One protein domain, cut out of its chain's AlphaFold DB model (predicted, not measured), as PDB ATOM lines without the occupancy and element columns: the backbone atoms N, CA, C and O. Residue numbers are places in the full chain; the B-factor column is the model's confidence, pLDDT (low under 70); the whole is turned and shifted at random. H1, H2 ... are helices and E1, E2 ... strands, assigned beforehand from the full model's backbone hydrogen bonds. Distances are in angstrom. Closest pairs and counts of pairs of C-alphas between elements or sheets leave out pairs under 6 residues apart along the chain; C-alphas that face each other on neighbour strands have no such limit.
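What this domain is: This is residues 5 to 82 of the 83 residues of an uncharacterized protein of TM7 phylum sp. oral taxon 346 (UniProt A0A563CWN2). A strongly twisted sheet of four strands makes the core, with long E2 running through the middle of the domain; short H1 packs on one face and H2 on the opposite face, while H3 and H4 only graze the sheet. The printed part has 78 residues with four named helices and four named strands, in the order H1 E1 H2 E2 E3 H3 E4 H4, of mixed class. The sheet runs E1 E4 E2 E3 and is antiparallel. The whole is compact, with a radius of gyration of the C-alphas of 11.4 A and spans of 32 by 24 by 20 A.

How they stand to each other: H1, residues 8 to 12, is on the sheet at a height of 7.3 A; its closest C-alphas to E3, residues 48 to 52, are those of Ala 8 and Ala 50, 5.3 A apart. E1, residues 18 to 20, is antiparallel to E4, residues 70 to 75, with N 18 and O 73 2.8 A apart. H2, residues 25 to 31, on the opposite face from H1, lies over E4, slantwise at 43 degrees on the local plane; the closest C-alphas are those of Ala 28 and Phe 71, 7.0 A. E2, residues 36 to 43, forms a hairpin with E3, with N 40 and O 51 2.8 A apart, and is antiparallel to E4, with N 39 and O 72 2.8 A apart. H3, residues 56 to 63, grazes the sheet with residues 58 to 63, and H4, residues 76 to 80, with residues 76 to 79. E1, H2, E2 and E3, H3, E4 are split strand-helix-strand units, in each of which the two strands run the same way in the sheet without being neighbours, with E4 between E1 and E2 and with E2 between E3 and E4, and each crossover is right-handed. In the four helices every O i to N i+4 pair is within hydrogen-bond range.

Where its parts are: H1 begins at C-alpha 8 (148.166, 108.217, 103.432). E2 is 21.3 A long, E4 16.4 A and E3 13.5 A; H3 is 10.2 A and H2 9.9 A. H4 ends at C-alpha 80 (158.406, 98.702, 102.925).

The domain as a whole: The two C-alphas farthest apart are those of Glu 34 and Thr 46, 33.3 A. The printed part has no cut, and no link is long. The sheet is only just strongly twisted, its C-alphas lying up to 4.4 A off the best plane. The mean pLDDT of the printed part is 84.2; residues 6, 81 and 82 are under 70.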
ATOM      1  N   TYR A   5     152.699 106.160  99.065       70.00
ATOM      2  CA  TYR A   5     152.257 105.506 100.288       70.00
ATOM      3  C   TYR A   5     150.750 105.247 100.187       70.00
ATOM      4  O   TYR A   5     149.936 106.171 100.235       70.00
ATOM      5  N   LYS A   6     150.372 103.974 100.036       69.88
ATOM      6  CA  LYS A   6     148.982 103.541  99.810       69.88
ATOM      7  C   LYS A   6     148.025 103.907 100.956       69.88
ATOM      8  O   LYS A   6     146.823 104.006 100.735       69.88
ATOM      9  N   HIS A   7     148.552 104.124 102.160       74.81
ATOM     10  CA  HIS A   7     147.781 104.383 103.378       74.81
ATOM     11  C   HIS A   7     147.982 105.810 103.908       74.81
ATOM     12  O   HIS A   7     148.200 106.011 105.098       74.81
ATOM     13  N   ALA A   8     147.936 106.822 103.036       78.75
ATOM     14  CA  ALA A   8     148.166 108.217 103.432       78.75
ATOM     15  C   ALA A   8     147.257 108.687 104.590       78.75
ATOM     16  O   ALA A   8     147.667 109.521 105.390       78.75
ATOM     17  N   GLU A   9     146.064 108.098 104.743       78.62
ATOM     18  CA  GLU A   9     145.181 108.341 105.890       78.62
ATOM     19  C   GLU A   9     145.826 108.032 107.251       78.62
ATOM     20  O   GLU A   9     145.513 108.700 108.234       78.62
ATOM     21  N   ASP A  10     146.720 107.044 107.334       80.94
ATOM     22  CA  ASP A  10     147.413 106.705 108.583       80.94
ATOM     23  C   ASP A  10     148.417 107.797 108.978       80.94
ATOM     24  O   ASP A  10     148.649 108.027 110.167       80.94
ATOM     25  N   ILE A  11     148.970 108.498 107.983       82.44
ATOM     26  CA  ILE A  11     149.850 109.655 108.177       82.44
ATOM     27  C   ILE A  11     149.027 110.858 108.651       82.44
ATOM     28  O   ILE A  11     149.368 111.475 109.658       82.44
ATOM     29  N   VAL A  12     147.895 111.134 107.989       80.81
ATOM     30  CA  VAL A  12     146.960 112.218 108.361       80.81
ATOM     31  C   VAL A  12     146.450 112.043 109.792       80.81
ATOM     32  O   VAL A  12     146.413 112.987 110.576       80.81
ATOM     33  N   LYS A  13     146.087 110.812 110.170       80.56
ATOM     34  CA  LYS A  13     145.609 110.490 111.523       80.56
ATOM     35  C   LYS A  13     146.727 110.492 112.576       80.56
ATOM     36  O   LYS A  13     146.434 110.311 113.756       80.56
ATOM     37  N   GLY A  14     147.988 110.678 112.173       80.12
ATOM     38  CA  GLY A  14     149.144 110.699 113.069       80.12
ATOM     39  C   GLY A  14     149.525 109.330 113.635       80.12
ATOM     40  O   GLY A  14     150.257 109.261 114.620       80.12
ATOM     41  N   TYR A  15     149.037 108.236 113.041       80.69
ATOM     42  CA  TYR A  15     149.428 106.880 113.434       80.69
ATOM     43  C   TYR A  15     150.810 106.505 112.900       80.69
ATOM     44  O   TYR A  15     151.498 105.679 113.500       80.69
ATOM     45  N   VAL A  16     151.198 107.081 111.758       80.94
ATOM     46  CA  VAL A  16     152.411 106.722 111.027       80.94
ATOM     47  C   VAL A  16     153.173 107.967 110.593       80.94
ATOM     48  O   VAL A  16     152.601 108.920 110.076       80.94
ATOM     49  N   GLY A  17     154.494 107.914 110.743       83.00
ATOM     50  CA  GLY A  17     155.385 108.990 110.338       83.00
ATOM     51  C   GLY A  17     155.426 110.150 111.330       83.00
ATOM     52  O   GLY A  17     154.577 110.321 112.201       83.00
ATOM     53  N   ARG A  18     156.481 110.947 111.211       88.25
ATOM     54  CA  ARG A  18     156.739 112.132 112.024       88.25
ATOM     55  C   ARG A  18     156.572 113.361 111.145       88.25
ATOM     56  O   ARG A  18     157.301 113.502 110.168       88.25
ATOM     57  N   ARG A  19     155.645 114.254 111.499       88.94
ATOM     58  CA  ARG A  19     155.484 115.525 110.787       88.94
ATOM     59  C   ARG A  19     156.750 116.366 110.938       88.94
ATOM     60  O   ARG A  19     157.256 116.531 112.049       88.94
ATOM     61  N   LEU A  20     157.249 116.878 109.823       88.75
ATOM     62  CA  LEU A  20     158.345 117.832 109.781       88.75
ATOM     63  C   LEU A  20     157.723 119.223 109.683       88.75
ATOM     64  O   LEU A  20     157.024 119.526 108.721       88.75
ATOM     65  N   ASP A  21     157.947 120.061 110.693       85.56
ATOM     66  CA  ASP A  21     157.385 121.417 110.778       85.56
ATOM     67  C   ASP A  21     158.201 122.384 109.894       85.56
ATOM     68  O   ASP A  21     158.841 123.333 110.340       85.56
ATOM     69  N   THR A  22     158.295 122.050 108.607       86.75
ATOM     70  CA  THR A  22     159.002 122.817 107.585       86.75
ATOM     71  C   THR A  22     158.336 122.613 106.232       86.75
ATOM     72  O   THR A  22     157.790 121.554 105.943       86.75
ATOM     73  N   TYR A  23     158.430 123.632 105.383       80.38
ATOM     74  CA  TYR A  23     158.026 123.583 103.977       80.38
ATOM     75  C   TYR A  23     159.234 123.587 103.034       80.38
ATOM     76  O   TYR A  23     159.087 123.551 101.815       80.38
ATOM     77  N   MET A  24     160.451 123.650 103.581       86.62
ATOM     78  CA  MET A  24     161.675 123.686 102.797       86.62
ATOM     79  C   MET A  24     162.278 122.292 102.695       86.62
ATOM     80  O   MET A  24     162.669 121.695 103.693       86.62
ATOM     81  N   TYR A  25     162.430 121.805 101.464       86.94
ATOM     82  CA  TYR A  25     162.981 120.479 101.185       86.94
ATOM     83  C   TYR A  25     164.335 120.218 101.861       86.94
ATOM     84  O   TYR A  25     164.546 119.160 102.443       86.94
ATOM     85  N   HIS A  26     165.250 121.193 101.827       87.38
ATOM     86  CA  HIS A  26     166.572 121.039 102.442       87.38
ATOM     87  C   HIS A  26     166.475 120.863 103.963       87.38
ATOM     88  O   HIS A  26     167.048 119.919 104.496       87.38
ATOM     89  N   GLN A  27     165.667 121.688 104.637       89.69
ATOM     90  CA  GLN A  27     165.431 121.568 106.078       89.69
ATOM     91  C   GLN A  27     164.748 120.246 106.419       89.69
ATOM     92  O   GLN A  27     165.044 119.645 107.448       89.69
ATOM     93  N   ALA A  28     163.838 119.783 105.560       89.94
ATOM     94  CA  ALA A  28     163.182 118.500 105.736       89.94
ATOM     95  C   ALA A  28     164.204 117.354 105.683       89.94
ATOM     96  O   ALA A  28     164.211 116.515 106.579       89.94
ATOM     97  N   LYS A  29     165.124 117.363 104.704       89.44
ATOM     98  CA  LYS A  29     166.210 116.373 104.604       89.44
ATOM     99  C   LYS A  29     167.162 116.426 105.801       89.44
ATOM    100  O   LYS A  29     167.568 115.372 106.272       89.44
ATOM    101  N   GLU A  30     167.493 117.611 106.312       89.38
ATOM    102  CA  GLU A  30     168.346 117.759 107.503       89.38
ATOM    103  C   GLU A  30     167.692 117.216 108.782       89.38
ATOM    104  O   GLU A  30     168.384 116.785 109.702       89.38
ATOM    105  N   GLN A  31     166.360 117.221 108.851       89.88
ATOM    106  CA  GLN A  31     165.619 116.683 109.990       89.88
ATOM    107  C   GLN A  31     165.418 115.162 109.934       89.88
ATOM    108  O   GLN A  31     165.012 114.582 110.951       89.88
ATOM    109  N   LEU A  32     165.672 114.519 108.788       89.25
ATOM    110  CA  LEU A  32     165.562 113.068 108.643       89.25
ATOM    111  C   LEU A  32     166.630 112.358 109.466       89.25
ATOM    112  O   LEU A  32     167.785 112.777 109.541       89.25
ATOM    113  N   ARG A  33     166.230 111.246 110.075       89.56
ATOM    114  CA  ARG A  33     167.138 110.321 110.753       89.56
ATOM    115  C   ARG A  33     167.572 109.217 109.793       89.56
ATOM    116  O   ARG A  33     166.935 108.983 108.769       89.56
ATOM    117  N   GLU A  34     168.647 108.515 110.143       86.06
ATOM    118  CA  GLU A  34     169.038 107.301 109.420       86.06
ATOM    119  C   GLU A  34     167.871 106.302 109.365       86.06
ATOM    120  O   GLU A  34     167.236 106.022 110.384       86.06
ATOM    121  N   GLY A  35     167.582 105.794 108.164       85.62
ATOM    122  CA  GLY A  35     166.460 104.887 107.913       85.62
ATOM    123  C   GLY A  35     165.086 105.565 107.828       85.62
ATOM    124  O   GLY A  35     164.073 104.866 107.800       85.62
ATOM    125  N   GLU A  36     165.011 106.900 107.810       89.94
ATOM    126  CA  GLU A  36     163.787 107.635 107.478       89.94
ATOM    127  C   GLU A  36     163.790 108.101 106.014       89.94
ATOM    128  O   GLU A  36     164.807 108.526 105.468       89.94
ATOM    129  N   HIS A  37     162.608 108.062 105.415       89.81
ATOM    130  CA  HIS A  37     162.301 108.490 104.061       89.81
ATOM    131  C   HIS A  37     161.436 109.744 104.095       89.81
ATOM    132  O   HIS A  37     160.516 109.858 104.918       89.81
ATOM    133  N   LEU A  38     161.709 110.677 103.184       90.94
ATOM    134  CA  LEU A  38     160.927 111.901 103.076       90.94
ATOM    135  C   LEU A  38     159.664 111.687 102.252       90.94
ATOM    136  O   LEU A  38     159.725 111.274 101.097       90.94
ATOM    137  N   TYR A  39     158.528 112.074 102.816       89.94
ATOM    138  CA  TYR A  39     157.240 112.061 102.144       89.94
ATOM    139  C   TYR A  39     156.619 113.450 102.105       89.94
ATOM    140  O   TYR A  39     156.635 114.179 103.095       89.94
ATOM    141  N   ALA A  40     156.025 113.786 100.965       89.69
ATOM    142  CA  ALA A  40     155.130 114.919 100.815       89.69
ATOM    143  C   ALA A  40     153.685 114.414 100.874       89.69
ATOM    144  O   ALA A  40     153.245 113.661 100.001       89.69
ATOM    145  N   LEU A  41     152.965 114.808 101.920       89.56
ATOM    146  CA  LEU A  41     151.546 114.541 102.091       89.56
ATOM    147  C   LEU A  41     150.741 115.670 101.450       89.56
ATOM    148  O   LEU A  41     150.942 116.838 101.764       89.56
ATOM    149  N   VAL A  42     149.808 115.304 100.581       87.50
ATOM    150  CA  VAL A  42     148.785 116.186 100.025       87.50
ATOM    151  C   VAL A  42     147.433 115.701 100.505       87.50
ATOM    152  O   VAL A  42     147.055 114.549 100.285       87.50
ATOM    153  N   GLU A  43     146.690 116.597 101.135       85.88
ATOM    154  CA  GLU A  43     145.312 116.350 101.529       85.88
ATOM    155  C   GLU A  43     144.375 116.972 100.494       85.88
ATOM    156  O   GLU A  43     144.292 118.193 100.352       85.88
ATOM    157  N   PHE A  44     143.670 116.126  99.748       81.88
ATOM    158  CA  PHE A  44     142.553 116.557  98.917       81.88
ATOM    159  C   PHE A  44     141.247 116.407  99.699       81.88
ATOM    160  O   PHE A  44     141.130 115.618 100.633       81.88
ATOM    161  N   THR A  45     140.205 117.113  99.264       80.62
ATOM    162  CA  THR A  45     138.864 117.022  99.867       80.62
ATOM    163  C   THR A  45     138.251 115.622  99.812       80.62
ATOM    164  O   THR A  45     137.361 115.324 100.603       80.62
ATOM    165  N   THR A  46     138.685 114.771  98.879       82.06
ATOM    166  CA  THR A  46     138.136 113.420  98.678       82.06
ATOM    167  C   THR A  46     139.065 112.294  99.115       82.06
ATOM    168  O   THR A  46     138.595 111.175  99.298       82.06
ATOM    169  N   HIS A  47     140.367 112.554  99.237       81.88
ATOM    170  CA  HIS A  47     141.378 111.556  99.579       81.88
ATOM    171  C   HIS A  47     142.692 112.239  99.963       81.88
ATOM    172  O   HIS A  47     142.941 113.379  99.585       81.88
ATOM    173  N   SER A  48     143.573 111.512 100.637       83.94
ATOM    174  CA  SER A  48     144.935 111.974 100.907       83.94
ATOM    175  C   SER A  48     145.925 111.144 100.100       83.94
ATOM    176  O   SER A  48     145.719 109.948  99.883       83.94
ATOM    177  N   ALA A  49     147.000 111.774  99.645       84.56
ATOM    178  CA  ALA A  49     148.069 111.128  98.902       84.56
ATOM    179  C   ALA A  49     149.408 111.488  99.538       84.56
ATOM    180  O   ALA A  49     149.688 112.658  99.769       84.56
ATOM    181  N   ALA A  50     150.246 110.491  99.806       87.00
ATOM    182  CA  ALA A  50     151.603 110.709 100.288       87.00
ATOM    183  C   ALA A  50     152.594 110.172  99.258       87.00
ATOM    184  O   ALA A  50     152.575 108.989  98.916       87.00
ATOM    185  N   LEU A  51     153.442 111.060  98.750       87.69
ATOM    186  CA  LEU A  51     154.445 110.758  97.740       87.69
ATOM    187  C   LEU A  51     155.826 110.727  98.387       87.69
ATOM    188  O   LEU A  51     156.198 111.680  99.068       87.69
ATOM    189  N   CYS A  52     156.587 109.657  98.157       87.81
ATOM    190  CA  CYS A  52     157.999 109.633  98.517       87.81
ATOM    191  C   CYS A  52     158.739 110.655  97.651       87.81
ATOM    192  O   CYS A  52     158.633 110.626  96.428       87.81
ATOM    193  N   VAL A  53     159.449 111.576  98.290       87.88
ATOM    194  CA  VAL A  53     160.213 112.642  97.636       87.88
ATOM    195  C   VAL A  53     161.656 112.618  98.119       87.88
ATOM    196  O   VAL A  53     162.272 113.657  98.314       87.88
ATOM    197  N   ASP A  54     162.218 111.433  98.348       85.94
ATOM    198  CA  ASP A  54     163.616 111.323  98.774       85.94
ATOM    199  C   ASP A  54     164.604 111.851  97.739       85.94
ATOM    200  O   ASP A  54     165.675 112.356  98.107       85.94
ATOM    201  N   ASP A  55     164.221 111.736  96.469       85.81
ATOM    202  CA  ASP A  55     164.941 112.268  95.334       85.81
ATOM    203  C   ASP A  55     164.525 113.720  95.049       85.81
ATOM    204  O   ASP A  55     163.342 114.018  94.839       85.81
ATOM    205  N   PRO A  56     165.490 114.648  94.902       84.38
ATOM    206  CA  PRO A  56     165.189 116.049  94.610       84.38
ATOM    207  C   PRO A  56     164.482 116.229  93.259       84.38
ATOM    208  O   PRO A  56     163.775 117.214  93.059       84.38
ATOM    209  N   LYS A  57     164.646 115.279  92.326       85.38
ATOM    210  CA  LYS A  57     163.906 115.264  91.056       85.38
ATOM    211  C   LYS A  57     162.417 115.004  91.271       85.38
ATOM    212  O   LYS A  57     161.601 115.658  90.632       85.38
ATOM    213  N   GLU A  58     162.069 114.088  92.170       84.88
ATOM    214  CA  GLU A  58     160.673 113.778  92.488       84.88
ATOM    215  C   GLU A  58     160.018 114.945  93.215       84.88
ATOM    216  O   GLU A  58     158.922 115.359  92.839       84.88
ATOM    217  N   PHE A  59     160.737 115.558  94.163       85.56
ATOM    218  CA  PHE A  59     160.283 116.795  94.790       85.56
ATOM    219  C   PHE A  59     160.087 117.924  93.770       85.56
ATOM    220  O   PHE A  59     159.092 118.639  93.830       85.56
ATOM    221  N   HIS A  60     161.006 118.089  92.814       85.56
ATOM    222  CA  HIS A  60     160.882 119.119  91.787       85.56
ATOM    223  C   HIS A  60     159.628 118.924  90.926       85.56
ATOM    224  O   HIS A  60     158.861 119.870  90.755       85.56
ATOM    225  N   GLU A  61     159.384 117.710  90.430       85.50
ATOM    226  CA  GLU A  61     158.172 117.399  89.664       85.50
ATOM    227  C   GLU A  61     156.905 117.602  90.499       85.50
ATOM    228  O   GLU A  61     155.943 118.203  90.027       85.50
ATOM    229  N   PHE A  62     156.928 117.188  91.765       83.56
ATOM    230  CA  PHE A  62     155.826 117.396  92.694       83.56
ATOM    231  C   PHE A  62     155.552 118.884  92.960       83.56
ATOM    232  O   PHE A  62     154.408 119.327  92.886       83.56
ATOM    233  N   SER A  63     156.592 119.690  93.188       82.25
ATOM    234  CA  SER A  63     156.462 121.128  93.461       82.25
ATOM    235  C   SER A  63     155.796 121.905  92.319       82.25
ATOM    236  O   SER A  63     155.152 122.926  92.561       82.25
ATOM    237  N   LYS A  64     155.877 121.400  91.077       84.81
ATOM    238  CA  LYS A  64     155.200 121.987  89.909       84.81
ATOM    239  C   LYS A  64     153.679 121.865  89.969       84.81
ATOM    240  O   LYS A  64     152.999 122.621  89.285       84.81
ATOM    241  N   LEU A  65     153.146 120.941  90.770       81.56
ATOM    242  CA  LEU A  65     151.703 120.759  90.940       81.56
ATOM    243  C   LEU A  65     151.057 121.904  91.734       81.56
ATOM    244  O   LEU A  65     149.837 122.036  91.698       81.56
ATOM    245  N   LEU A  66     151.855 122.743  92.416       77.69
ATOM    246  CA  LEU A  66     151.394 123.908  93.188       77.69
ATOM    247  C   LEU A  66     150.291 123.569  94.216       77.69
ATOM    248  O   LEU A  66     149.488 124.426  94.584       77.69
ATOM    249  N   CYS A  67     150.246 122.319  94.686       81.88
ATOM    250  CA  CYS A  67     149.319 121.879  95.722       81.88
ATOM    251  C   CYS A  67     149.861 122.226  97.117       81.88
ATOM    252  O   CYS A  67     151.077 122.205  97.310       81.88
ATOM    253  N   PRO A  68     148.995 122.512  98.106       86.12
ATOM    254  CA  PRO A  68     149.416 122.561  99.500       86.12
ATOM    255  C   PRO A  68     149.878 121.167  99.942       86.12
ATOM    256  O   PRO A  68     149.227 120.167  99.634       86.12
ATOM    257  N   TYR A  69     151.006 121.105 100.644       88.44
ATOM    258  CA  TYR A  69     151.572 119.855 101.135       88.44
ATOM    259  C   TYR A  69     152.248 120.036 102.489       88.44
ATOM    260  O   TYR A  69     152.680 121.134 102.842       88.44
ATOM    261  N   GLU A  70     152.383 118.930 103.207       90.50
ATOM    262  CA  GLU A  70     153.133 118.836 104.455       90.50
ATOM    263  C   GLU A  70     154.212 117.760 104.338       90.50
ATOM    264  O   GLU A  70     154.008 116.720 103.707       90.50
ATOM    265  N   PHE A  71     155.373 117.996 104.948       91.69
ATOM    266  CA  PHE A  71     156.439 117.002 104.965       91.69
ATOM    267  C   PHE A  71     156.303 116.055 106.150       91.69
ATOM    268  O   PHE A  71     156.085 116.464 107.290       91.69
ATOM    269  N   TYR A  72     156.509 114.774 105.875       90.81
ATOM    270  CA  TYR A  72     156.528 113.716 106.866       90.81
ATOM    271  C   TYR A  72     157.765 112.847 106.677       90.81
ATOM    272  O   TYR A  72     158.141 112.504 105.559       90.81
ATOM    273  N   ALA A  73     158.387 112.470 107.785       91.50
ATOM    274  CA  ALA A  73     159.433 111.466 107.830       91.50
ATOM    275  C   ALA A  73     158.802 110.114 108.167       91.50
ATOM    276  O   ALA A  73     158.217 109.954 109.241       91.50
ATOM    277  N   LEU A  74     158.893 109.143 107.263       89.38
ATOM    278  CA  LEU A  74     158.438 107.775 107.511       89.38
ATOM    279  C   LEU A  74     159.649 106.873 107.694       89.38
ATOM    280  O   LEU A  74     160.592 106.954 106.921       89.38
ATOM    281  N   SER A  75     159.624 105.980 108.680       87.38
ATOM    282  CA  SER A  75     160.684 104.978 108.795       87.38
ATOM    283  C   SER A  75     160.605 103.952 107.661       87.38
ATOM    284  O   SER A  75     159.528 103.672 107.125       87.38
ATOM    285  N   GLU A  76     161.745 103.338 107.350       83.69
ATOM    286  CA  GLU A  76     161.888 102.253 106.374       83.69
ATOM    287  C   GLU A  76     160.846 101.141 106.584       83.69
ATOM    288  O   GLU A  76     160.258 100.646 105.627       83.69
ATOM    289  N   TYR A  77     160.504 100.827 107.840       80.25
ATOM    290  CA  TYR A  77     159.465  99.849 108.179       80.25
ATOM    291  C   TYR A  77     158.102 100.156 107.535       80.25
ATOM    292  O   TYR A  77     157.429  99.256 107.029       80.25
ATOM    293  N   PHE A  78     157.675 101.421 107.554       76.56
ATOM    294  CA  PHE A  78     156.419 101.828 106.925       76.56
ATOM    295  C   PHE A  78     156.583 101.970 105.411       76.56
ATOM    296  O   PHE A  78     155.690 101.568 104.663       76.56
ATOM    297  N   HIS A  79     157.739 102.451 104.951       75.81
ATOM    298  CA  HIS A  79     158.071 102.509 103.528       75.81
ATOM    299  C   HIS A  79     157.933 101.130 102.859       75.81
ATOM    300  O   HIS A  79     157.205 100.999 101.875       75.81
ATOM    301  N   SER A  80     158.501 100.073 103.450       72.56
ATOM    302  CA  SER A  80     158.406  98.702 102.925       72.56
ATOM    303  C   SER A  80     156.984  98.137 102.898       72.56
ATOM    304  O   SER A  80     156.714  97.232 102.120       72.56
ATOM    305  N   ARG A  81     156.056  98.651 103.719       68.19
ATOM    306  CA  ARG A  81     154.638  98.237 103.691       68.19
ATOM    307  C   ARG A  81     153.831  98.908 102.577       68.19
ATOM    308  O   ARG A  81     152.662  98.573 102.396       68.19
ATOM    309  N   SER A  82     154.431  99.860 101.868       58.12
ATOM    310  CA  SER A  82     153.794 100.586 100.763       58.12
ATOM    311  C   SER A  82     154.010  99.948  99.400       58.12
ATOM    312  O   SER A  82     153.299 100.312  98.463       58.12
TER     313      SER A  82